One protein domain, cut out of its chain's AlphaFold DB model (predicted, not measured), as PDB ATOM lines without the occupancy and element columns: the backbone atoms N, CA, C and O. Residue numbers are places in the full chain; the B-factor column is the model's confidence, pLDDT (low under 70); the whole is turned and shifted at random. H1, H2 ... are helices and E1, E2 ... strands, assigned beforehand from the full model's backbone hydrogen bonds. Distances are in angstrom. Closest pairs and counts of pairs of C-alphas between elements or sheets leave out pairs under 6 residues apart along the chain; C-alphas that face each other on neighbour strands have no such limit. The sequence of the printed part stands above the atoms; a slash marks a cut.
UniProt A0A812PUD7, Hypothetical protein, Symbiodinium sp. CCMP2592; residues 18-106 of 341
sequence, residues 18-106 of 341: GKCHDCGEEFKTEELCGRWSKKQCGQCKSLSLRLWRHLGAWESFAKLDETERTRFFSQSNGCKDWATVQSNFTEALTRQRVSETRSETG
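What this domain is: This is residues 18 to 106 of the 341 residues of the protein "Hypothetical protein" of Symbiodinium sp. CCMP2592 (UniProt A0A812PUD7). A long helix, H4, makes a hairpin with the shorter H3, and H1 runs crosswise to H3, while a head made mostly of loops, residues 18 to 41 with the small strand E1, lies toward the end of the long axis away from the tip of H4. Residues 98 to 106, of which 98 to 105 belong to H4, stick out from the body at the other end. The printed part has 89 residues, with one named strand and four named helices in the order E1, H1, H2, H3, H4, and its class is mostly helix. The whole is compact, with a radius of gyration of the C-alphas of 13.8 A, yet elongated in outline, spanning 46 by 25 by 21 A.

How they stand to each other: The longest helix is H4, residues 82 to 105. H3, residues 66 to 76, touches it, with the C-alphas of Ser 76 and Val 85 the closest at 5.9 A. The two form a helical hairpin, running opposite ways at a shallow tilt of 25 degrees. H1, residues 42 to 55, only just touches H3, with 3 pairs of C-alphas within 8 A, and does so with residues 44 to 47 alone. Their closest C-alphas are those of Cys 44 and Phe 73, 6.5 A apart, and their lines are about perpendicular at 82 degrees. H1 and H4 are near each other, with 11 pairs of C-alphas within 10 A. H2, residues 59 to 63, touches no helix but is near H4, with 7 such pairs; it is only just apart from H3, their closest C-alphas being 8.3 A apart. E1, residues 26 to 28, is apart from H1, H2, H3 and H4 and pairs with no named strand, but residues 18 to 19 form a short antiparallel pairing with its residues 26 to 27. In H1, H2, H3 and H4 every O i to N i+4 pair is within hydrogen-bond range.

Where its parts are: H4 is 33.5 A from first to last C-alpha, from C-alpha 82 at (-82.805, 20.316, 54.521) to C-alpha 105 at (-72.572, 17.000, 22.772). H1 measures 19.8 A, H3 15.2 A, E1 7.1 A and H2 6.7 A. E1 begins at C-alpha 26, (-92.882, 41.036, 44.501).

The domain as a whole: The two C-alphas farthest apart are those of Glu 30 and Gly 106, at 46.7 A. Without residues 98 to 106, which stand free, the body spans 34 by 24 by 21 A. The printed part has no cut. The link from E1 to H1, residues 29 to 41, is long; the other three links are tight. The mean pLDDT of the printed part is 90.6, and residues 36 and 106 are under 70.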
ATOM      1  N   GLY A  18     -91.044  46.138  45.550       92.50
ATOM      2  CA  GLY A  18     -89.796  45.718  44.919       92.50
ATOM      3  C   GLY A  18     -89.795  44.214  44.651       92.50
ATOM      4  O   GLY A  18     -90.501  43.464  45.318       92.50
ATOM      5  N   LYS A  19     -88.989  43.758  43.689       95.00
ATOM      6  CA  LYS A  19     -88.815  42.327  43.390       95.00
ATOM      7  C   LYS A  19     -87.636  41.750  44.163       95.00
ATOM      8  O   LYS A  19     -86.595  42.396  44.295       95.00
ATOM      9  N   CYS A  20     -87.790  40.533  44.674       95.94
ATOM     10  CA  CYS A  20     -86.677  39.788  45.241       95.94
ATOM     11  C   CYS A  20     -85.721  39.367  44.120       95.94
ATOM     12  O   CYS A  20     -86.138  38.724  43.166       95.94
ATOM     13  N   HIS A  21     -84.431  39.671  44.274       95.00
ATOM     14  CA  HIS A  21     -83.393  39.304  43.304       95.00
ATOM     15  C   HIS A  21     -83.301  37.789  43.054       95.00
ATOM     16  O   HIS A  21     -82.974  37.362  41.954       95.00
ATOM     17  N   ASP A  22     -83.574  36.971  44.073       94.38
ATOM     18  CA  ASP A  22     -83.416  35.525  43.963       94.38
ATOM     19  C   ASP A  22     -84.689  34.852  43.447       94.38
ATOM     20  O   ASP A  22     -84.650  34.280  42.370       94.38
ATOM     21  N   CYS A  23     -85.827  34.932  44.151       95.88
ATOM     22  CA  CYS A  23     -87.059  34.262  43.704       95.88
ATOM     23  C   CYS A  23     -87.877  35.041  42.660       95.88
ATOM     24  O   CYS A  23     -88.833  34.488  42.127       95.88
ATOM     25  N   GLY A  24     -87.556  36.307  42.381       95.50
ATOM     26  CA  GLY A  24     -88.290  37.148  41.426       95.50
ATOM     27  C   GLY A  24     -89.658  37.658  41.906       95.50
ATOM     28  O   GLY A  24     -90.250  38.509  41.242       95.50
ATOM     29  N   GLU A  25     -90.157  37.186  43.053       96.12
ATOM     30  CA  GLU A  25     -91.463  37.575  43.603       96.12
ATOM     31  C   GLU A  25     -91.481  39.030  44.103       96.12
ATOM     32  O   GLU A  25     -90.461  39.582  44.527       96.12
ATOM     33  N   GLU A  26     -92.660  39.655  44.062       96.19
ATOM     34  CA  GLU A  26     -92.882  41.036  44.501       96.19
ATOM     35  C   GLU A  26     -93.187  41.115  46.002       96.19
ATOM     36  O   GLU A  26     -94.111  40.475  46.499       96.19
ATOM     37  N   PHE A  27     -92.447  41.962  46.715       95.50
ATOM     38  CA  PHE A  27     -92.604  42.231  48.144       95.50
ATOM     39  C   PHE A  27     -92.711  43.733  48.398       95.50
ATOM     40  O   PHE A  27     -92.325  44.559  47.565       95.50
ATOM     41  N   LYS A  28     -93.185  44.110  49.587       95.12
ATOM     42  CA  LYS A  28     -93.056  45.496  50.047       95.12
ATOM     43  C   LYS A  28     -91.576  45.833  50.204       95.12
ATOM     44  O   LYS A  28     -90.798  45.015  50.692       95.12
ATOM     45  N   THR A  29     -91.183  47.047  49.825       91.06
ATOM     46  CA  THR A  29     -89.773  47.478  49.876       91.06
ATOM     47  C   THR A  29     -89.164  47.356  51.283       91.06
ATOM     48  O   THR A  29     -87.965  47.114  51.401       91.06
ATOM     49  N   GLU A  30     -89.989  47.445  52.329       92.00
ATOM     50  CA  GLU A  30     -89.624  47.278  53.745       92.00
ATOM     51  C   GLU A  30     -89.303  45.825  54.144       92.00
ATOM     52  O   GLU A  30     -88.521  45.590  55.063       92.00
ATOM     53  N   GLU A  31     -89.878  44.834  53.456       91.44
ATOM     54  CA  GLU A  31     -89.684  43.404  53.751       91.44
ATOM     55  C   GLU A  31     -88.417  42.839  53.088       91.44
ATOM     56  O   GLU A  31     -87.919  41.764  53.448       91.44
ATOM     57  N   LEU A  32     -87.878  43.564  52.107       91.25
ATOM     58  CA  LEU A  32     -86.659  43.201  51.407       91.25
ATOM     59  C   LEU A  32     -85.428  43.591  52.231       91.25
ATOM     60  O   LEU A  32     -85.209  44.745  52.586       91.25
ATOM     61  N   CYS A  33     -84.566  42.613  52.486       88.00
ATOM     62  CA  CYS A  33     -83.302  42.789  53.186       88.00
ATOM     63  C   CYS A  33     -82.126  42.852  52.197       88.00
ATOM     64  O   CYS A  33     -82.125  42.148  51.190       88.00
ATOM     65  N   GLY A  34     -81.065  43.597  52.530       85.31
ATOM     66  CA  GLY A  34     -79.790  43.572  51.795       85.31
ATOM     67  C   GLY A  34     -79.325  44.940  51.293       85.31
ATOM     68  O   GLY A  34     -79.959  45.961  51.552       85.31
ATOM     69  N   ARG A  35     -78.183  44.970  50.589       78.81
ATOM     70  CA  ARG A  35     -77.728  46.177  49.874       78.81
ATOM     71  C   ARG A  35     -78.594  46.406  48.633       78.81
ATOM     72  O   ARG A  35     -79.151  45.462  48.083       78.81
ATOM     73  N   TRP A  36     -78.655  47.658  48.177       61.84
ATOM     74  CA  TRP A  36     -79.546  48.136  47.113       61.84
ATOM     75  C   TRP A  36     -79.504  47.302  45.821       61.84
ATOM     76  O   TRP A  36     -80.542  47.132  45.195       61.84
ATOM     77  N   SER A  37     -78.354  46.719  45.464       71.38
ATOM     78  CA  SER A  37     -78.194  45.887  44.262       71.38
ATOM     79  C   SER A  37     -78.662  44.433  44.405       71.38
ATOM     80  O   SER A  37     -78.793  43.745  43.401       71.38
ATOM     81  N   LYS A  38     -78.896  43.935  45.628       84.56
ATOM     82  CA  LYS A  38     -79.278  42.536  45.902       84.56
ATOM     83  C   LYS A  38     -80.303  42.470  47.029       84.56
ATOM     84  O   LYS A  38     -80.039  41.937  48.107       84.56
ATOM     85  N   LYS A  39     -81.471  43.066  46.787       92.31
ATOM     86  CA  LYS A  39     -82.612  42.996  47.704       92.31
ATOM     87  C   LYS A  39     -83.199  41.579  47.690       92.31
ATOM     88  O   LYS A  39     -83.674  41.104  46.662       92.31
ATOM     89  N   GLN A  40     -83.154  40.900  48.831       94.88
ATOM     90  CA  GLN A  40     -83.652  39.534  49.017       94.88
ATOM     91  C   GLN A  40     -84.819  39.526  50.006       94.88
ATOM     92  O   GLN A  40     -84.771  40.212  51.028       94.88
ATOM     93  N   CYS A  41     -85.845  38.712  49.758       96.06
ATOM     94  CA  CYS A  41     -86.880  38.471  50.759       96.06
ATOM     95  C   CYS A  41     -86.310  37.671  51.946       96.06
ATOM     96  O   CYS A  41     -85.296  36.968  51.831       96.06
ATOM     97  N   GLY A  42     -86.962  37.754  53.110       94.38
ATOM     98  CA  GLY A  42     -86.498  37.074  54.328       94.38
ATOM     99  C   GLY A  42     -86.365  35.551  54.180       94.38
ATOM    100  O   GLY A  42     -85.474  34.937  54.779       94.38
ATOM    101  N   GLN A  43     -87.201  34.938  53.339       95.94
ATOM    102  CA  GLN A  43     -87.169  33.501  53.078       95.94
ATOM    103  C   GLN A  43     -85.974  33.098  52.195       95.94
ATOM    104  O   GLN A  43     -85.206  32.221  52.598       95.94
ATOM    105  N   CYS A  44     -85.718  33.800  51.083       95.44
ATOM    106  CA  CYS A  44     -84.536  33.579  50.234       95.44
ATOM    107  C   CYS A  44     -83.226  33.826  50.993       95.44
ATOM    108  O   CYS A  44     -82.274  33.051  50.870       95.44
ATOM    109  N   LYS A  45     -83.188  34.842  51.866       94.06
ATOM    110  CA  LYS A  45     -82.045  35.087  52.756       94.06
ATOM    111  C   LYS A  45     -81.815  33.919  53.722       94.06
ATOM    112  O   LYS A  45     -80.682  33.471  53.907       94.06
ATOM    113  N   SER A  46     -82.884  33.397  54.324       94.19
ATOM    114  CA  SER A  46     -82.815  32.242  55.230       94.19
ATOM    115  C   SER A  46     -82.367  30.967  54.511       94.19
ATOM    116  O   SER A  46     -81.558  30.204  55.050       94.19
ATOM    117  N   LEU A  47     -82.849  30.753  53.286       95.12
ATOM    118  CA  LEU A  47     -82.450  29.642  52.430       95.12
ATOM    119  C   LEU A  47     -80.974  29.749  52.023       95.12
ATOM    120  O   LEU A  47     -80.235  28.779  52.179       95.12
ATOM    121  N   SER A  48     -80.518  30.937  51.621       92.69
ATOM    122  CA  SER A  48     -79.112  31.219  51.297       92.69
ATOM    123  C   SER A  48     -78.182  30.909  52.473       92.69
ATOM    124  O   SER A  48     -77.170  30.227  52.319       92.69
ATOM    125  N   LEU A  49     -78.555  31.334  53.686       92.19
ATOM    126  CA  LEU A  49     -77.808  31.002  54.904       92.19
ATOM    127  C   LEU A  49     -77.783  29.494  55.175       92.19
ATOM    128  O   LEU A  49     -76.783  28.974  55.675       92.19
ATOM    129  N   ARG A  50     -78.868  28.774  54.867       93.56
ATOM    130  CA  ARG A  50     -78.917  27.316  55.018       93.56
ATOM    131  C   ARG A  50     -77.995  26.628  54.015       93.56
ATOM    132  O   ARG A  50     -77.189  25.804  54.438       93.56
ATOM    133  N   LEU A  51     -78.051  27.009  52.740       93.06
ATOM    134  CA  LEU A  51     -77.119  26.522  51.721       93.06
ATOM    135  C   LEU A  51     -75.677  26.746  52.164       93.06
ATOM    136  O   LEU A  51     -74.906  25.795  52.223       93.06
ATOM    137  N   TRP A  52     -75.337  27.955  52.611       90.88
ATOM    138  CA  TRP A  52     -73.994  28.261  53.096       90.88
ATOM    139  C   TRP A  52     -73.574  27.392  54.295       90.88
ATOM    140  O   TRP A  52     -72.460  26.877  54.335       90.88
ATOM    141  N   ARG A  53     -74.467  27.134  55.261       91.81
ATOM    142  CA  ARG A  53     -74.161  26.275  56.424       91.81
ATOM    143  C   ARG A  53     -73.861  24.820  56.060       91.81
ATOM    144  O   ARG A  53     -73.156  24.162  56.834       91.81
ATOM    145  N   HIS A  54     -74.440  24.305  54.978       92.38
ATOM    146  CA  HIS A  54     -74.326  22.897  54.582       92.38
ATOM    147  C   HIS A  54     -73.339  22.668  53.427       92.38
ATOM    148  O   HIS A  54     -72.675  21.635  53.407       92.38
ATOM    149  N   LEU A  55     -73.219  23.627  52.507       90.50
ATOM    150  CA  LEU A  55     -72.431  23.542  51.271       90.50
ATOM    151  C   LEU A  55     -71.257  24.532  51.221       90.50
ATOM    152  O   LEU A  55     -70.324  24.336  50.436       90.50
ATOM    153  N   GLY A  56     -71.238  25.523  52.118       88.69
ATOM    154  CA  GLY A  56     -70.189  26.538  52.208       88.69
ATOM    155  C   GLY A  56     -70.308  27.589  51.107       88.69
ATOM    156  O   GLY A  56     -71.343  27.710  50.453       88.69
ATOM    157  N   ALA A  57     -69.231  28.345  50.889       78.50
ATOM    158  CA  ALA A  57     -69.053  29.096  49.651       78.50
ATOM    159  C   ALA A  57     -68.779  28.078  48.538       78.50
ATOM    160  O   ALA A  57     -67.652  27.611  48.379       78.50
ATOM    161  N   TRP A  58     -69.837  27.622  47.871       77.81
ATOM    162  CA  TRP A  58     -69.720  26.598  46.845       77.81
ATOM    163  C   TRP A  58     -69.776  27.221  45.456       77.81
ATOM    164  O   TRP A  58     -70.801  27.770  45.062       77.81
ATOM    165  N   GLU A  59     -68.671  27.118  44.722       82.62
ATOM    166  CA  GLU A  59     -68.501  27.703  43.388       82.62
ATOM    167  C   GLU A  59     -69.512  27.167  42.374       82.62
ATOM    168  O   GLU A  59     -69.978  27.919  41.526       82.62
ATOM    169  N   SER A  60     -69.936  25.905  42.493       79.00
ATOM    170  CA  SER A  60     -70.949  25.339  41.594       79.00
ATOM    171  C   SER A  60     -72.304  26.037  41.718       79.00
ATOM    172  O   SER A  60     -73.036  26.102  40.741       79.00
ATOM    173  N   PHE A  61     -72.626  26.626  42.878       84.69
ATOM    174  CA  PHE A  61     -73.819  27.471  43.001       84.69
ATOM    175  C   PHE A  61     -73.699  28.742  42.151       84.69
ATOM    176  O   PHE A  61     -74.687  29.210  41.599       84.69
ATOM    177  N   ALA A  62     -72.491  29.300  42.040       85.88
ATOM    178  CA  ALA A  62     -72.233  30.483  41.223       85.88
ATOM    179  C   ALA A  62     -72.255  30.181  39.718       85.88
ATOM    180  O   ALA A  62     -72.356  31.116  38.930       85.88
ATOM    181  N   LYS A  63     -72.168  28.900  39.330       88.25
ATOM    182  CA  LYS A  63     -72.305  28.477  37.936       88.25
ATOM    183  C   LYS A  63     -73.759  28.458  37.474       88.25
ATOM    184  O   LYS A  63     -73.956  28.601  36.276       88.25
ATOM    185  N   LEU A  64     -74.742  28.305  38.371       92.88
ATOM    186  CA  LEU A  64     -76.163  28.328  37.999       92.88
ATOM    187  C   LEU A  64     -76.500  29.609  37.243       92.88
ATOM    188  O   LEU A  64     -76.187  30.712  37.704       92.88
ATOM    189  N   ASP A  65     -77.154  29.433  36.098       93.94
ATOM    190  CA  ASP A  65     -77.722  30.540  35.348       93.94
ATOM    191  C   ASP A  65     -78.777  31.272  36.196       93.94
ATOM    192  O   ASP A  65     -79.278  30.787  37.220       93.94
ATOM    193  N   GLU A  66     -79.081  32.508  35.812       94.06
ATOM    194  CA  GLU A  66     -80.022  33.329  36.572       94.06
ATOM    195  C   GLU A  66     -81.420  32.696  36.604       94.06
ATOM    196  O   GLU A  66     -82.089  32.723  37.639       94.06
ATOM    197  N   THR A  67     -81.814  32.039  35.515       94.75
ATOM    198  CA  THR A  67     -83.103  31.367  35.345       94.75
ATOM    199  C   THR A  67     -83.272  30.154  36.259       94.75
ATOM    200  O   THR A  67     -84.261  30.090  36.998       94.75
ATOM    201  N   GLU A  68     -82.326  29.209  36.297       95.44
ATOM    202  CA  GLU A  68     -82.387  28.064  37.213       95.44
ATOM    203  C   GLU A  68     -82.158  28.494  38.656       95.44
ATOM    204  O   GLU A  68     -82.785  27.931  39.557       95.44
ATOM    205  N   ARG A  69     -81.340  29.526  38.909       95.25
ATOM    206  CA  ARG A  69     -81.211  30.091  40.257       95.25
ATOM    207  C   ARG A  69     -82.557  30.617  40.746       95.25
ATOM    208  O   ARG A  69     -82.975  30.265  41.852       95.25
ATOM    209  N   THR A  70     -83.263  31.400  39.933       96.38
ATOM    210  CA  THR A  70     -84.584  31.922  40.298       96.38
ATOM    211  C   THR A  70     -85.611  30.819  40.483       96.38
ATOM    212  O   THR A  70     -86.329  30.805  41.489       96.38
ATOM    213  N   ARG A  71     -85.616  29.827  39.590       96.94
ATOM    214  CA  ARG A  71     -86.464  28.639  39.713       96.94
ATOM    215  C   ARG A  71     -86.199  27.878  41.010       96.94
ATOM    216  O   ARG A  71     -87.140  27.551  41.729       96.94
ATOM    217  N   PHE A  72     -84.933  27.633  41.340       97.19
ATOM    218  CA  PHE A  72     -84.534  26.936  42.559       97.19
ATOM    219  C   PHE A  72     -85.014  27.673  43.817       97.19
ATOM    220  O   PHE A  72     -85.571  27.041  44.721       97.19
ATOM    221  N   PHE A  73     -84.819  28.995  43.881       96.94
ATOM    222  CA  PHE A  73     -85.248  29.796  45.028       96.94
ATOM    223  C   PHE A  73     -86.765  29.869  45.152       96.94
ATOM    224  O   PHE A  73     -87.261  29.753  46.267       96.94
ATOM    225  N   SER A  74     -87.491  30.000  44.040       96.56
ATOM    226  CA  SER A  74     -88.956  29.952  44.027       96.56
ATOM    227  C   SER A  74     -89.479  28.601  44.540       96.56
ATOM    228  O   SER A  74     -90.302  28.566  45.450       96.56
ATOM    229  N   GLN A  75     -88.929  27.480  44.059       96.75
ATOM    230  CA  GLN A  75     -89.347  26.129  44.467       96.75
ATOM    231  C   GLN A  75     -88.977  25.778  45.913       96.75
ATOM    232  O   GLN A  75     -89.675  25.018  46.581       96.75
ATOM    233  N   SER A  76     -87.848  26.294  46.397       96.81
ATOM    234  CA  SER A  76     -87.322  25.978  47.730       96.81
ATOM    235  C   SER A  76     -87.740  26.996  48.793       96.81
ATOM    236  O   SER A  76     -87.400  26.834  49.972       96.81
ATOM    237  N   ASN A  77     -88.467  28.043  48.398       93.62
ATOM    238  CA  ASN A  77     -88.943  29.072  49.307       93.62
ATOM    239  C   ASN A  77     -89.872  28.454  50.363       93.62
ATOM    240  O   ASN A  77     -90.683  27.579  50.075       93.62
ATOM    241  N   GLY A  78     -89.712  28.845  51.629       91.50
ATOM    242  CA  GLY A  78     -90.516  28.305  52.735       91.50
ATOM    243  C   GLY A  78     -90.203  26.862  53.171       91.50
ATOM    244  O   GLY A  78     -90.682  26.435  54.226       91.50
ATOM    245  N   CYS A  79     -89.351  26.118  52.455       94.69
ATOM    246  CA  CYS A  79     -88.962  24.767  52.864       94.69
ATOM    247  C   CYS A  79     -88.191  24.808  54.195       94.69
ATOM    248  O   CYS A  79     -87.190  25.518  54.335       94.69
ATOM    249  N   LYS A  80     -88.629  24.037  55.199       93.44
ATOM    250  CA  LYS A  80     -87.939  23.924  56.502       93.44
ATOM    251  C   LYS A  80     -86.950  22.765  56.547       93.44
ATOM    252  O   LYS A  80     -85.913  22.889  57.195       93.44
ATOM    253  N   ASP A  81     -87.255  21.683  55.840       95.88
ATOM    254  CA  ASP A  81     -86.409  20.499  55.794       95.88
ATOM    255  C   ASP A  81     -85.204  20.708  54.864       95.88
ATOM    256  O   ASP A  81     -85.314  21.269  53.771       95.88
ATOM    257  N   TRP A  82     -84.027  20.278  55.319       94.94
ATOM    258  CA  TRP A  82     -82.805  20.316  54.521       94.94
ATOM    259  C   TRP A  82     -82.825  19.262  53.415       94.94
ATOM    260  O   TRP A  82     -82.315  19.540  52.334       94.94
ATOM    261  N   ALA A  83     -83.433  18.093  53.643       95.69
ATOM    262  CA  ALA A  83     -83.466  17.037  52.631       95.69
ATOM    263  C   ALA A  83     -84.206  17.495  51.362       95.69
ATOM    264  O   ALA A  83     -83.711  17.288  50.255       95.69
ATOM    265  N   THR A  84     -85.323  18.212  51.517       96.94
ATOM    266  CA  THR A  84     -86.058  18.820  50.395       96.94
ATOM    267  C   THR A  84     -85.228  19.878  49.672       96.94
ATOM    268  O   THR A  84     -85.097  19.821  48.454       96.94
ATOM    269  N   VAL A  85     -84.599  20.804  50.411       96.38
ATOM    270  CA  VAL A  85     -83.722  21.832  49.815       96.38
ATOM    271  C   VAL A  85     -82.579  21.185  49.035       96.38
ATOM    272  O   VAL A  85     -82.273  21.604  47.925       96.38
ATOM    273  N   GLN A  86     -81.966  20.143  49.596       95.38
ATOM    274  CA  GLN A  86     -80.895  19.395  48.950       95.38
ATOM    275  C   GLN A  86     -81.377  18.691  47.675       95.38
ATOM    276  O   GLN A  86     -80.648  18.687  46.683       95.38
ATOM    277  N   SER A  87     -82.583  18.118  47.684       95.44
ATOM    278  CA  SER A  87     -83.184  17.482  46.506       95.44
ATOM    279  C   SER A  87     -83.410  18.493  45.385       95.44
ATOM    280  O   SER A  87     -82.856  18.317  44.303       95.44
ATOM    281  N   ASN A  88     -84.115  19.593  45.670       96.56
ATOM    282  CA  ASN A  88     -84.384  20.662  44.698       96.56
ATOM    283  C   ASN A  88     -83.085  21.250  44.135       96.56
ATOM    284  O   ASN A  88     -82.980  21.577  42.956       96.56
ATOM    285  N   PHE A  89     -82.071  21.377  44.989       95.06
ATOM    286  CA  PHE A  89     -80.775  21.891  44.585       95.06
ATOM    287  C   PHE A  89     -80.019  20.929  43.661       95.06
ATOM    288  O   PHE A  89     -79.459  21.348  42.651       95.06
ATOM    289  N   THR A  90     -80.038  19.633  43.979       93.69
ATOM    290  CA  THR A  90     -79.463  18.579  43.127       93.69
ATOM    291  C   THR A  90     -80.159  18.553  41.768       93.69
ATOM    292  O   THR A  90     -79.498  18.437  40.738       93.69
ATOM    293  N   GLU A  91     -81.481  18.714  41.751       94.81
ATOM    294  CA  GLU A  91     -82.284  18.772  40.532       94.81
ATOM    295  C   GLU A  91     -81.915  19.979  39.653       94.81
ATOM    296  O   GLU A  91     -81.695  19.805  38.455       94.81
ATOM    297  N   ALA A  92     -81.766  21.175  40.234       95.12
ATOM    298  CA  ALA A  92     -81.365  22.381  39.501       95.12
ATOM    299  C   ALA A  92     -79.983  22.231  38.838       95.12
ATOM    300  O   ALA A  92     -79.825  22.501  37.651       95.12
ATOM    301  N   LEU A  93     -78.994  21.712  39.570       93.38
ATOM    302  CA  LEU A  93     -77.662  21.442  39.015       93.38
ATOM    303  C   LEU A  93     -77.682  20.353  37.944       93.38
ATOM    304  O   LEU A  93     -76.925  20.420  36.980       93.38
ATOM    305  N   THR A  94     -78.532  19.340  38.116       90.88
ATOM    306  CA  THR A  94     -78.694  18.277  37.120       90.88
ATOM    307  C   THR A  94     -79.269  18.857  35.834       90.88
ATOM    308  O   THR A  94     -78.717  18.599  34.770       90.88
ATOM    309  N   ARG A  95     -80.307  19.701  35.917       91.88
ATOM    310  CA  ARG A  95     -80.857  20.410  34.750       91.88
ATOM    311  C   ARG A  95     -79.806  21.267  34.059       91.88
ATOM    312  O   ARG A  95     -79.669  21.167  32.843       91.88
ATOM    313  N   GLN A  96     -79.039  22.041  34.825       92.75
ATOM    314  CA  GLN A  96     -77.960  22.848  34.272       92.75
ATOM    315  C   GLN A  96     -76.930  21.981  33.543       92.75
ATOM    316  O   GLN A  96     -76.642  22.236  32.380       92.75
ATOM    317  N   ARG A  97     -76.410  20.927  34.180       90.31
ATOM    318  CA  ARG A  97     -75.405  20.061  33.550       90.31
ATOM    319  C   ARG A  97     -75.936  19.326  32.336       90.31
ATOM    320  O   ARG A  97     -75.195  19.157  31.379       90.31
ATOM    321  N   VAL A  98     -77.193  18.884  32.355       87.62
ATOM    322  CA  VAL A  98     -77.830  18.288  31.175       87.62
ATOM    323  C   VAL A  98     -77.935  19.323  30.053       87.62
ATOM    324  O   VAL A  98     -77.671  18.980  28.907       87.62
ATOM    325  N   SER A  99     -78.249  20.583  30.367       85.81
ATOM    326  CA  SER A  99     -78.275  21.682  29.391       85.81
ATOM    327  C   SER A  99     -76.885  21.990  28.813       85.81
ATOM    328  O   SER A  99     -76.723  22.068  27.595       85.81
ATOM    329  N   GLU A 100     -75.859  22.080  29.666       86.06
ATOM    330  CA  GLU A 100     -74.455  22.265  29.266       86.06
ATOM    331  C   GLU A 100     -73.975  21.091  28.408       86.06
ATOM    332  O   GLU A 100     -73.497  21.283  27.295       86.06
ATOM    333  N   THR A 101     -74.221  19.859  28.861       83.25
ATOM    334  CA  THR A 101     -73.851  18.640  28.132       83.25
ATOM    335  C   THR A 101     -74.595  18.556  26.802       83.25
ATOM    336  O   THR A 101     -73.994  18.210  25.792       83.25
ATOM    337  N   ARG A 102     -75.886  18.904  26.739       76.69
ATOM    338  CA  ARG A 102     -76.636  18.970  25.472       76.69
ATOM    339  C   ARG A 102     -76.016  19.997  24.524       76.69
ATOM    340  O   ARG A 102     -75.885  19.726  23.332       76.69
ATOM    341  N   SER A 103     -75.587  21.135  25.062       73.75
ATOM    342  CA  SER A 103     -74.929  22.195  24.297       73.75
ATOM    343  C   SER A 103     -73.545  21.782  23.787       73.75
ATOM    344  O   SER A 103     -73.182  22.179  22.685       73.75
ATOM    345  N   GLU A 104     -72.804  20.959  24.530       77.62
ATOM    346  CA  GLU A 104     -71.481  20.446  24.141       77.62
ATOM    347  C   GLU A 104     -71.557  19.230  23.203       77.62
ATOM    348  O   GLU A 104     -70.794  19.132  22.246       77.62
ATOM    349  N   THR A 105     -72.489  18.306  23.457       71.62
ATOM    350  CA  THR A 105     -72.572  17.000  22.772       71.62
ATOM    351  C   THR A 105     -73.474  17.029  21.539       71.62
ATOM    352  O   THR A 105     -73.453  16.098  20.734       71.62
ATOM    353  N   GLY A 106     -74.307  18.060  21.378       64.44
ATOM    354  CA  GLY A 106     -75.117  18.192  20.174       64.44
ATOM    355  C   GLY A 106     -74.221  18.385  18.946       64.44
ATOM    356  O   GLY A 106     -73.251  19.143  18.989       64.44
TER     357      GLY A 106